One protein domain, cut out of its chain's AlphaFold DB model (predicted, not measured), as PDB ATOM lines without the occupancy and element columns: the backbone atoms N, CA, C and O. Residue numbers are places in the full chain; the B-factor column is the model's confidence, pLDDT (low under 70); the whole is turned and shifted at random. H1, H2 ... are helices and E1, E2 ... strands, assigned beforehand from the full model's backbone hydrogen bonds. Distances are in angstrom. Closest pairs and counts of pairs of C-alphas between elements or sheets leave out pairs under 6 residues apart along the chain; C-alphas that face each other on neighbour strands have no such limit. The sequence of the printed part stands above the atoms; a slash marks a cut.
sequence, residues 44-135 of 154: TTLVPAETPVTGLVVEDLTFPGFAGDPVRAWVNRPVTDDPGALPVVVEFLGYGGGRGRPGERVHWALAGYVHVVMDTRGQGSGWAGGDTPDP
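This is residues 44 to 135 of the 154 residues of the protein "Acetyl xylan esterase" of uncultured organism (UniProt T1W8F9). With little regular structure, this is one strongly twisted five-stranded sheet, with short H1 and unnamed stretches 92 to 106 and 119 to 135 gathered on one side. The 92 printed residues hold E1, E2, E3, E4, H1, E5 along the chain, 35 residues in all; the sheet, E1-E2-E3-E5-E4, is mixed. It is mostly strand and compact, radius of gyration of the C-alphas 13.0 A, spans 40 by 27 by 22 A.

E2, residues 56 to 64, forms antiparallel hairpins with E3, residues 70 to 78 (N 59 to O 75, 2.9 A), and E1, residues 45 to 48 (N 47 to O 60, 2.9 A). E5, residues 114 to 118, is antiparallel to E3 (N 76 to O 115, 2.9 A) and parallel to E4, residues 88 to 91 (N 91 to O 116, 2.8 A). H1, residues 107 to 110, is on the sheet, height 6.5 A.

E2 spans 25.2 A and E3 25.6 A. C-alpha 45 is at (236.179, 185.217, 229.975), C-alpha 118 at (249.499, 180.761, 231.705).

The printed part has no cut; E4 to H1 is a long link. No printed residue is under 70.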
ATOM      1  N   THR A  44     237.061 188.235 226.447       98.00
ATOM      2  CA  THR A  44     237.865 187.608 227.505       98.00
ATOM      3  C   THR A  44     236.939 187.122 228.613       98.00
ATOM      4  O   THR A  44     236.173 187.907 229.169       98.00
ATOM      5  N   THR A  45     237.033 185.839 228.957       98.50
ATOM      6  CA  THR A  45     236.179 185.217 229.975       98.50
ATOM      7  C   THR A  45     236.986 184.834 231.203       98.50
ATOM      8  O   THR A  45     238.126 184.383 231.099       98.50
ATOM      9  N   LEU A  46     236.374 185.018 232.370       98.00
ATOM     10  CA  LEU A  46     236.903 184.603 233.662       98.00
ATOM     11  C   LEU A  46     235.773 183.894 234.413       98.00
ATOM     12  O   LEU A  46     234.804 184.532 234.823       98.00
ATOM     13  N   VAL A  47     235.856 182.569 234.516       98.38
ATOM     14  CA  VAL A  47     234.754 181.722 235.004       98.38
ATOM     15  C   VAL A  47     235.201 180.957 236.248       98.38
ATOM     16  O   VAL A  47     236.274 180.366 236.210       98.38
ATOM     17  N   PRO A  48     234.420 180.903 237.341       98.12
ATOM     18  CA  PRO A  48     234.777 180.101 238.511       98.12
ATOM     19  C   PRO A  48     235.075 178.641 238.147       98.12
ATOM     20  O   PRO A  48     234.299 177.998 237.437       98.12
ATOM     21  N   ALA A  49     236.198 178.117 238.635       97.94
ATOM     22  CA  ALA A  49     236.599 176.740 238.391       97.94
ATOM     23  C   ALA A  49     235.883 175.770 239.343       97.94
ATOM     24  O   ALA A  49     235.667 176.072 240.518       97.94
ATOM     25  N   GLU A  50     235.591 174.560 238.868       97.06
ATOM     26  CA  GLU A  50     235.195 173.460 239.745       97.06
ATOM     27  C   GLU A  50     236.441 172.916 240.463       97.06
ATOM     28  O   GLU A  50     237.334 172.330 239.848       97.06
ATOM     29  N   THR A  51     236.541 173.153 241.770       96.94
ATOM     30  CA  THR A  51     237.709 172.765 242.570       96.94
ATOM     31  C   THR A  51     237.334 172.567 244.042       96.94
ATOM     32  O   THR A  51     236.440 173.251 244.543       96.94
ATOM     33  N   PRO A  52     238.010 171.662 244.778       96.00
ATOM     34  CA  PRO A  52     237.846 171.556 246.229       96.00
ATOM     35  C   PRO A  52     238.515 172.708 247.003       96.00
ATOM     36  O   PRO A  52     238.413 172.752 248.230       96.00
ATOM     37  N   VAL A  53     239.242 173.611 246.335       96.00
ATOM     38  CA  VAL A  53     239.908 174.745 246.986       96.00
ATOM     39  C   VAL A  53     238.876 175.780 247.430       96.00
ATOM     40  O   VAL A  53     238.226 176.412 246.609       96.00
ATOM     41  N   THR A  54     238.765 175.977 248.743       95.06
ATOM     42  CA  THR A  54     237.830 176.938 249.355       95.06
ATOM     43  C   THR A  54     238.508 178.198 249.891       95.06
ATOM     44  O   THR A  54     237.850 179.211 250.098       95.06
ATOM     45  N   GLY A  55     239.821 178.146 250.135       95.62
ATOM     46  CA  GLY A  55     240.588 179.260 250.710       95.62
ATOM     47  C   GLY A  55     241.028 180.326 249.703       95.62
ATOM     48  O   GLY A  55     241.633 181.319 250.096       95.62
ATOM     49  N   LEU A  56     240.762 180.116 248.413       97.25
ATOM     50  CA  LEU A  56     241.129 181.009 247.318       97.25
ATOM     51  C   LEU A  56     239.969 181.091 246.336       97.25
ATOM     52  O   LEU A  56     239.200 180.139 246.199       97.25
ATOM     53  N   VAL A  57     239.892 182.197 245.605       97.25
ATOM     54  CA  VAL A  57     239.112 182.226 244.372       97.25
ATOM     55  C   VAL A  57     239.984 181.657 243.258       97.25
ATOM     56  O   VAL A  57     241.116 182.107 243.069       97.25
ATOM     57  N   VAL A  58     239.454 180.660 242.553       98.50
ATOM     58  CA  VAL A  58     240.111 180.000 241.422       98.50
ATOM     59  C   VAL A  58     239.202 180.129 240.208       98.50
ATOM     60  O   VAL A  58     238.062 179.664 240.225       98.50
ATOM     61  N   GLU A  59     239.702 180.773 239.164       98.62
ATOM     62  CA  GLU A  59     238.947 181.105 237.959       98.62
ATOM     63  C   GLU A  59     239.696 180.619 236.707       98.62
ATOM     64  O   GLU A  59     240.922 180.701 236.609       98.62
ATOM     65  N   ASP A  60     238.941 180.093 235.749       98.75
ATOM     66  CA  ASP A  60     239.371 179.729 234.406       98.75
ATOM     67  C   ASP A  60     239.372 180.978 233.519       98.75
ATOM     68  O   ASP A  60     238.316 181.555 233.249       98.75
ATOM     69  N   LEU A  61     240.557 181.403 233.089       98.81
ATOM     70  CA  LEU A  61     240.740 182.538 232.191       98.81
ATOM     71  C   LEU A  61     240.887 182.042 230.752       98.81
ATOM     72  O   LEU A  61     241.729 181.187 230.473       98.81
ATOM     73  N   THR A  62     240.127 182.637 229.833       98.81
ATOM     74  CA  THR A  62     240.342 182.503 228.384       98.81
ATOM     75  C   THR A  62     240.463 183.885 227.747       98.81
ATOM     76  O   THR A  62     239.561 184.708 227.899       98.81
ATOM     77  N   PHE A  63     241.559 184.139 227.030       98.50
ATOM     78  CA  PHE A  63     241.864 185.432 226.398       98.50
ATOM     79  C   PHE A  63     242.482 185.236 224.997       98.50
ATOM     80  O   PHE A  63     243.000 184.149 224.724       98.50
ATOM     81  N   PRO A  64     242.449 186.243 224.100       98.38
ATOM     82  CA  PRO A  64     243.018 186.110 222.761       98.38
ATOM     83  C   PRO A  64     244.551 186.211 222.798       98.38
ATOM     84  O   PRO A  64     245.115 187.152 223.361       98.38
ATOM     85  N   GLY A  65     245.228 185.243 222.183       97.56
ATOM     86  CA  GLY A  65     246.679 185.191 222.020       97.56
ATOM     87  C   GLY A  65     247.135 185.567 220.609       97.56
ATOM     88  O   GLY A  65     246.576 186.446 219.955       97.56
ATOM     89  N   PHE A  66     248.185 184.892 220.130       97.56
ATOM     90  CA  PHE A  66     248.632 185.015 218.739       97.56
ATOM     91  C   PHE A  66     247.482 184.690 217.776       97.56
ATOM     92  O   PHE A  66     246.712 183.775 218.045       97.56
ATOM     93  N   ALA A  67     247.352 185.473 216.699       96.25
ATOM     94  CA  ALA A  67     246.294 185.344 215.691       96.25
ATOM     95  C   ALA A  67     244.841 185.343 216.227       96.25
ATOM     96  O   ALA A  67     243.925 184.961 215.503       96.25
ATOM     97  N   GLY A  68     244.606 185.802 217.465       97.50
ATOM     98  CA  GLY A  68     243.289 185.747 218.107       97.50
ATOM     99  C   GLY A  68     242.938 184.377 218.704       97.50
ATOM    100  O   GLY A  68     241.817 184.195 219.179       97.50
ATOM    101  N   ASP A  69     243.876 183.424 218.721       97.94
ATOM    102  CA  ASP A  69     243.652 182.089 219.276       97.94
ATOM    103  C   ASP A  69     243.299 182.150 220.767       97.94
ATOM    104  O   ASP A  69     243.960 182.874 221.519       97.94
ATOM    105  N   PRO A  70     242.337 181.346 221.249       98.25
ATOM    106  CA  PRO A  70     242.022 181.293 222.668       98.25
ATOM    107  C   PRO A  70     243.178 180.662 223.458       98.25
ATOM    108  O   PRO A  70     243.525 179.499 223.258       98.25
ATOM    109  N   VAL A  71     243.738 181.417 224.404       98.69
ATOM    110  CA  VAL A  71     244.733 180.938 225.373       98.69
ATOM    111  C   VAL A  71     244.076 180.776 226.734       98.69
ATOM    112  O   VAL A  71     243.344 181.657 227.194       98.69
ATOM    113  N   ARG A  72     244.348 179.643 227.381       98.81
ATOM    114  CA  ARG A  72     243.786 179.278 228.681       98.81
ATOM    115  C   ARG A  72     244.775 179.600 229.801       98.81
ATOM    116  O   ARG A  72     245.989 179.523 229.626       98.81
ATOM    117  N   ALA A  73     244.269 179.935 230.978       98.81
ATOM    118  CA  ALA A  73     245.081 180.131 232.175       98.81
ATOM    119  C   ALA A  73     244.262 179.853 233.439       98.81
ATOM    120  O   ALA A  73     243.033 179.862 233.395       98.81
ATOM    121  N   TRP A  74     244.934 179.601 234.560       98.81
ATOM    122  CA  TRP A  74     244.293 179.682 235.875       98.81
ATOM    123  C   TRP A  74     244.582 181.034 236.502       98.81
ATOM    124  O   TRP A  74     245.728 181.480 236.491       98.81
ATOM    125  N   VAL A  75     243.564 181.654 237.091       98.56
ATOM    126  CA  VAL A  75     243.703 182.835 237.942       98.56
ATOM    127  C   VAL A  75     243.363 182.421 239.363       98.56
ATOM    128  O   VAL A  75     242.238 182.024 239.651       98.56
ATOM    129  N   ASN A  76     244.345 182.513 240.254       98.31
ATOM    130  CA  ASN A  76     244.175 182.241 241.676       98.31
ATOM    131  C   ASN A  76     244.348 183.551 242.443       98.31
ATOM    132  O   ASN A  76     245.346 184.248 242.249       98.31
ATOM    133  N   ARG A  77     243.413 183.888 243.330       96.81
ATOM    134  CA  ARG A  77     243.493 185.109 244.146       96.81
ATOM    135  C   ARG A  77     242.981 184.878 245.571       96.81
ATOM    136  O   ARG A  77     242.124 184.012 245.771       96.81
ATOM    137  N   PRO A  78     243.479 185.637 246.564       96.50
ATOM    138  CA  PRO A  78     242.967 185.591 247.929       96.50
ATOM    139  C   PRO A  78     241.454 185.827 247.989       96.50
ATOM    140  O   PRO A  78     240.922 186.677 247.270       96.50
ATOM    141  N   VAL A  79     240.769 185.117 248.887       94.12
ATOM    142  CA  VAL A  79     239.412 185.493 249.309       94.12
ATOM    143  C   VAL A  79     239.533 186.708 250.230       94.12
ATOM    144  O   VAL A  79     240.200 186.639 251.259       94.12
ATOM    145  N   THR A  80     238.922 187.828 249.853       87.19
ATOM    146  CA  THR A  80     238.922 189.069 250.642       87.19
ATOM    147  C   THR A  80     237.705 189.921 250.289       87.19
ATOM    148  O   THR A  80     237.306 189.976 249.124       87.19
ATOM    149  N   ASP A  81     237.135 190.580 251.300       81.62
ATOM    150  CA  ASP A  81     235.986 191.483 251.166       81.62
ATOM    151  C   ASP A  81     236.387 192.875 250.638       81.62
ATOM    152  O   ASP A  81     235.546 193.611 250.127       81.62
ATOM    153  N   ASP A  82     237.676 193.224 250.726       78.88
ATOM    154  CA  ASP A  82     238.251 194.460 250.186       78.88
ATOM    155  C   ASP A  82     239.631 194.172 249.563       78.88
ATOM    156  O   ASP A  82     240.663 194.260 250.233       78.88
ATOM    157  N   PRO A  83     239.683 193.728 248.296       70.75
ATOM    158  CA  PRO A  83     240.944 193.353 247.664       70.75
ATOM    159  C   PRO A  83     241.839 194.543 247.320       70.75
ATOM    160  O   PRO A  83     243.042 194.352 247.140       70.75
ATOM    161  N   GLY A  84     241.280 195.750 247.166       82.44
ATOM    162  CA  GLY A  84     241.972 196.831 246.467       82.44
ATOM    163  C   GLY A  84     242.615 196.350 245.151       82.44
ATOM    164  O   GLY A  84     242.157 195.397 244.517       82.44
ATOM    165  N   ALA A  85     243.704 196.996 244.738       90.38
ATOM    166  CA  ALA A  85     244.563 196.470 243.680       90.38
ATOM    167  C   ALA A  85     245.615 195.532 244.294       90.38
ATOM    168  O   ALA A  85     246.538 195.990 244.969       90.38
ATOM    169  N   LEU A  86     245.484 194.229 244.045       94.75
ATOM    170  CA  LEU A  86     246.476 193.237 244.456       94.75
ATOM    171  C   LEU A  86     247.657 193.193 243.471       94.75
ATOM    172  O   LEU A  86     247.456 193.351 242.262       94.75
ATOM    173  N   PRO A  87     248.889 192.934 243.945       96.88
ATOM    174  CA  PRO A  87     250.017 192.687 243.056       96.88
ATOM    175  C   PRO A  87     249.806 191.390 242.261       96.88
ATOM    176  O   PRO A  87     249.167 190.455 242.742       96.88
ATOM    177  N   VAL A  88     250.360 191.315 241.048       98.19
ATOM    178  CA  VAL A  88     250.132 190.194 240.120       98.19
ATOM    179  C   VAL A  88     251.440 189.484 239.790       98.19
ATOM    180  O   VAL A  88     252.441 190.131 239.483       98.19
ATOM    181  N   VAL A  89     251.409 188.154 239.796       98.62
ATOM    182  CA  VAL A  89     252.447 187.297 239.219       98.62
ATOM    183  C   VAL A  89     251.857 186.534 238.041       98.62
ATOM    184  O   VAL A  89     250.885 185.797 238.199       98.62
ATOM    185  N   VAL A  90     252.470 186.693 236.868       98.62
ATOM    186  CA  VAL A  90     252.185 185.884 235.679       98.62
ATOM    187  C   VAL A  90     253.286 184.842 235.545       98.62
ATOM    188  O   VAL A  90     254.461 185.183 235.421       98.62
ATOM    189  N   GLU A  91     252.909 183.572 235.610       98.50
ATOM    190  CA  GLU A  91     253.818 182.436 235.541       98.50
ATOM    191  C   GLU A  91     253.761 181.785 234.157       98.50
ATOM    192  O   GLU A  91     252.691 181.398 233.681       98.50
ATOM    193  N   PHE A  92     254.939 181.625 233.551       98.19
ATOM    194  CA  PHE A  92     255.155 180.810 232.359       98.19
ATOM    195  C   PHE A  92     255.758 179.461 232.750       98.19
ATOM    196  O   PHE A  92     256.532 179.363 233.704       98.19
ATOM    197  N   LEU A  93     255.407 178.419 232.007       97.88
ATOM    198  CA  LEU A  93     255.676 177.040 232.395       97.88
ATOM    199  C   LEU A  93     256.922 176.473 231.713       97.88
ATOM    200  O   LEU A  93     257.292 176.858 230.606       97.88
ATOM    201  N   GLY A  94     257.567 175.519 232.386       97.88
ATOM    202  CA  GLY A  94     258.673 174.755 231.811       97.88
ATOM    203  C   GLY A  94     258.219 173.813 230.689       97.88
ATOM    204  O   GLY A  94     257.069 173.375 230.654       97.88
ATOM    205  N   TYR A  95     259.155 173.450 229.805       98.38
ATOM    206  CA  TYR A  95     258.907 172.589 228.642       98.38
ATOM    207  C   TYR A  95     258.204 171.271 229.010       98.38
ATOM    208  O   TYR A  95     258.548 170.614 229.994       98.38
ATOM    209  N   GLY A  96     257.213 170.886 228.208       97.38
ATOM    210  CA  GLY A  96     256.332 169.737 228.422       97.38
ATOM    211  C   GLY A  96     255.213 169.974 229.444       97.38
ATOM    212  O   GLY A  96     254.408 169.070 229.666       97.38
ATOM    213  N   GLY A  97     255.156 171.149 230.073       97.81
ATOM    214  CA  GLY A  97     254.135 171.519 231.049       97.81
ATOM    215  C   GLY A  97     252.915 172.189 230.427       97.81
ATOM    216  O   GLY A  97     252.977 172.722 229.321       97.81
ATOM    217  N   GLY A  98     251.820 172.166 231.176       98.19
ATOM    218  CA  GLY A  98     250.600 172.929 230.930       98.19
ATOM    219  C   GLY A  98     250.042 173.443 232.257       98.19
ATOM    220  O   GLY A  98     250.607 173.154 233.321       98.19
ATOM    221  N   ARG A  99     248.970 174.240 232.214       98.25
ATOM    222  CA  ARG A  99     248.430 174.948 233.395       98.25
ATOM    223  C   ARG A  99     248.024 174.037 234.559       98.25
ATOM    224  O   ARG A  99     247.870 174.529 235.675       98.25
ATOM    225  N   GLY A 100     247.890 172.731 234.332       97.69
ATOM    226  CA  GLY A 100     247.564 171.746 235.359       97.69
ATOM    227  C   GLY A 100     246.120 171.870 235.837       97.69
ATOM    228  O   GLY A 100     245.249 172.376 235.125       97.69
ATOM    229  N   ARG A 101     245.846 171.389 237.051       97.81
ATOM    230  CA  ARG A 101     244.499 171.406 237.646       97.81
ATOM    231  C   ARG A 101     244.204 172.717 238.389       97.81
ATOM    232  O   ARG A 101     245.126 173.333 238.932       97.81
ATOM    233  N   PRO A 102     242.925 173.121 238.501       97.81
ATOM    234  CA  PRO A 102     242.554 174.303 239.273       97.81
ATOM    235  C   PRO A 102     242.936 174.121 240.748       97.81
ATOM    236  O   PRO A 102     242.507 173.166 241.400       97.81
ATOM    237  N   GLY A 103     243.741 175.042 241.279       94.50
ATOM    238  CA  GLY A 103     244.225 174.990 242.661       94.50
ATOM    239  C   GLY A 103     245.504 174.172 242.890       94.50
ATOM    240  O   GLY A 103     245.963 174.075 244.025       94.50
ATOM    241  N   GLU A 104     246.115 173.607 241.843       94.81
ATOM    242  CA  GLU A 104     247.392 172.881 241.954       94.81
ATOM    243  C   GLU A 104     248.575 173.828 242.227       94.81
ATOM    244  O   GLU A 104     249.500 173.497 242.970       94.81
ATOM    245  N   ARG A 105     248.532 175.041 241.656       95.38
ATOM    246  CA  ARG A 105     249.563 176.081 241.786       95.38
ATOM    247  C   ARG A 105     248.970 177.336 242.406       95.38
ATOM    248  O   ARG A 105     248.295 178.100 241.731       95.38
ATOM    249  N   VAL A 106     249.226 177.532 243.699       96.19
ATOM    250  CA  VAL A 106     248.564 178.585 244.493       96.19
ATOM    251  C   VAL A 106     249.501 179.384 245.397       96.19
ATOM    252  O   VAL A 106     249.057 180.249 246.140       96.19
ATOM    253  N   HIS A 107     250.801 179.101 245.368       97.00
ATOM    254  CA  HIS A 107     251.769 179.651 246.321       97.00
ATOM    255  C   HIS A 107     251.818 181.189 246.325       97.00
ATOM    256  O   HIS A 107     251.836 181.785 247.398       97.00
ATOM    257  N   TRP A 108     251.754 181.837 245.156       98.25
ATOM    258  CA  TRP A 108     251.667 183.300 245.067       98.25
ATOM    259  C   TRP A 108     250.330 183.837 245.582       98.25
ATOM    260  O   TRP A 108     250.307 184.843 246.289       98.25
ATOM    261  N   ALA A 109     249.229 183.135 245.308       97.50
ATOM    262  CA  ALA A 109     247.915 183.504 245.825       97.50
ATOM    263  C   ALA A 109     247.846 183.413 247.355       97.50
ATOM    264  O   ALA A 109     247.349 184.325 248.009       97.50
ATOM    265  N   LEU A 110     248.447 182.378 247.945       96.81
ATOM    266  CA  LEU A 110     248.603 182.255 249.399       96.81
ATOM    267  C   LEU A 110     249.514 183.340 249.999       96.81
ATOM    268  O   LEU A 110     249.395 183.644 251.182       96.81
ATOM    269  N   ALA A 111     250.398 183.938 249.196       96.50
ATOM    270  CA  ALA A 111     251.254 185.056 249.589       96.50
ATOM    271  C   ALA A 111     250.614 186.442 249.354       96.50
ATOM    272  O   ALA A 111     251.279 187.456 249.557       96.50
ATOM    273  N   GLY A 112     249.344 186.507 248.935       95.31
ATOM    274  CA  GLY A 112     248.614 187.767 248.746       95.31
ATOM    275  C   GLY A 112     248.673 188.359 247.334       95.31
ATOM    276  O   GLY A 112     248.308 189.519 247.154       95.31
ATOM    277  N   TYR A 113     249.114 187.594 246.331       97.69
ATOM    278  CA  TYR A 113     249.156 188.027 244.929       97.69
ATOM    279  C   TYR A 113     247.970 187.475 244.132       97.69
ATOM    280  O   TYR A 113     247.417 186.428 244.453       97.69
ATOM    281  N   VAL A 114     247.617 188.119 243.022       98.00
ATOM    282  CA  VAL A 114     246.907 187.425 241.939       98.00
ATOM    283  C   VAL A 114     247.933 186.585 241.188       98.00
ATOM    284  O   VAL A 114     248.941 187.105 240.711       98.00
ATOM    285  N   HIS A 115     247.690 185.285 241.079       98.56
ATOM    286  CA  HIS A 115     248.579 184.346 240.406       98.56
ATOM    287  C   HIS A 115     247.934 183.837 239.124       98.56
ATOM    288  O   HIS A 115     246.975 183.064 239.173       98.56
ATOM    289  N   VAL A 116     248.474 184.272 237.988       98.69
ATOM    290  CA  VAL A 116     248.054 183.835 236.656       98.69
ATOM    291  C   VAL A 116     249.011 182.753 236.173       98.69
ATOM    292  O   VAL A 116     250.177 183.034 235.905       98.69
ATOM    293  N   VAL A 117     248.531 181.521 236.054       98.75
ATOM    294  CA  VAL A 117     249.294 180.391 235.505       98.75
ATOM    295  C   VAL A 117     248.924 180.254 234.034       98.75
ATOM    296  O   VAL A 117     247.856 179.722 233.718       98.75
ATOM    297  N   MET A 118     249.771 180.772 233.141       98.75
ATOM    298  CA  MET A 118     249.499 180.761 231.705       98.75
ATOM    299  C   MET A 118     249.784 179.380 231.122       98.75
ATOM    300  O   MET A 118     250.887 178.847 231.261       98.75
ATOM    301  N   ASP A 119     248.794 178.805 230.451       98.75
ATOM    302  CA  ASP A 119     248.980 177.541 229.760       98.75
ATOM    303  C   ASP A 119     249.868 177.699 228.518       98.75
ATOM    304  O   ASP A 119     250.007 178.787 227.955       98.75
ATOM    305  N   THR A 120     250.492 176.605 228.085       98.50
ATOM    306  CA  THR A 120     251.443 176.621 226.964       98.50
ATOM    307  C   THR A 120     250.832 175.940 225.749       98.50
ATOM    308  O   THR A 120     250.616 174.729 225.773       98.50
ATOM    309  N   ARG A 121     250.575 176.710 224.680       98.12
ATOM    310  CA  ARG A 121     249.933 176.207 223.452       98.12
ATOM    311  C   ARG A 121     250.594 174.925 222.937       98.12
ATOM    312  O   ARG A 121     251.819 174.838 222.867       98.12
ATOM    313  N   GLY A 122     249.776 173.924 222.630       97.50
ATOM    314  CA  GLY A 122     250.198 172.629 222.091       97.50
ATOM    315  C   GLY A 122     250.931 171.705 223.075       97.50
ATOM    316  O   GLY A 122     251.059 170.512 222.802       97.50
ATOM    317  N   GLN A 123     251.401 172.205 224.223       98.38
ATOM    318  CA  GLN A 123     252.097 171.403 225.233       98.38
ATOM    319  C   GLN A 123     251.117 170.823 226.265       98.38
ATOM    320  O   GLN A 123     249.969 170.530 225.945       98.38
ATOM    321  N   GLY A 124     251.583 170.563 227.489       97.06
ATOM    322  CA  GLY A 124     250.731 170.002 228.532       97.06
ATOM    323  C   GLY A 124     250.581 168.479 228.516       97.06
ATOM    324  O   GLY A 124     249.533 167.953 228.881       97.06
ATOM    325  N   SER A 125     251.607 167.755 228.067       96.44
ATOM    326  CA  SER A 125     251.589 166.284 227.964       96.44
ATOM    327  C   SER A 125     252.824 165.591 228.550       96.44
ATOM    328  O   SER A 125     252.933 164.368 228.486       96.44
ATOM    329  N   GLY A 126     253.756 166.354 229.132       97.25
ATOM    330  CA  GLY A 126     254.968 165.838 229.766       97.25
ATOM    331  C   GLY A 126     254.802 165.629 231.269       97.25
ATOM    332  O   GLY A 126     254.790 164.497 231.742       97.25
ATOM    333  N   TRP A 127     254.703 166.724 232.029       96.44
ATOM    334  CA  TRP A 127     254.677 166.673 233.501       96.44
ATOM    335  C   TRP A 127     253.447 167.340 234.139       96.44
ATOM    336  O   TRP A 127     253.169 167.084 235.306       96.44
ATOM    337  N   ALA A 128     252.689 168.145 233.390       97.00
ATOM    338  CA  ALA A 128     251.390 168.688 233.793       97.00
ATOM    339  C   ALA A 128     250.475 168.810 232.571       97.00
ATOM    340  O   ALA A 128     250.973 169.033 231.471       97.00
ATOM    341  N   GLY A 129     249.164 168.658 232.780       97.75
ATOM    342  CA  GLY A 129     248.143 168.767 231.733       97.75
ATOM    343  C   GLY A 129     247.991 170.193 231.196       97.75
ATOM    344  O   GLY A 129     248.125 171.145 231.964       97.75
ATOM    345  N   GLY A 130     247.694 170.336 229.906       97.88
ATOM    346  CA  GLY A 130     247.373 171.610 229.255       97.88
ATOM    347  C   GLY A 130     246.090 171.508 228.436       97.88
ATOM    348  O   GLY A 130     245.715 170.425 227.990       97.88
ATOM    349  N   ASP A 131     245.436 172.649 228.253       98.31
ATOM    350  CA  ASP A 131     244.128 172.801 227.609       98.31
ATOM    351  C   ASP A 131     244.165 173.768 226.408       98.31
ATOM    352  O   ASP A 131     243.152 173.961 225.737       98.31
ATOM    353  N   THR A 132     245.306 174.408 226.136       98.62
ATOM    354  CA  THR A 132     245.484 175.351 225.024       98.62
ATOM    355  C   THR A 132     246.049 174.624 223.805       98.62
ATOM    356  O   THR A 132     247.220 174.234 223.825       98.62
ATOM    357  N   PRO A 133     245.275 174.439 222.723       97.62
ATOM    358  CA  PRO A 133     245.798 173.857 221.493       97.62
ATOM    359  C   PRO A 133     246.760 174.821 220.785       97.62
ATOM    360  O   PRO A 133     246.731 176.029 221.014       97.62
ATOM    361  N   ASP A 134     247.590 174.282 219.895       96.88
ATOM    362  CA  ASP A 134     248.284 175.078 218.881       96.88
ATOM    363  C   ASP A 134     247.653 174.778 217.511       96.88
ATOM    364  O   ASP A 134     247.818 173.664 217.005       96.88
ATOM    365  N   PRO A 135     246.867 175.704 216.927       95.44
ATOM    366  CA  PRO A 135     246.213 175.477 215.639       95.44
ATOM    367  C   PRO A 135     247.170 175.662 214.451       95.44
ATOM    368  O   PRO A 135     246.793 175.375 213.310       95.44
TER     369      PRO A 135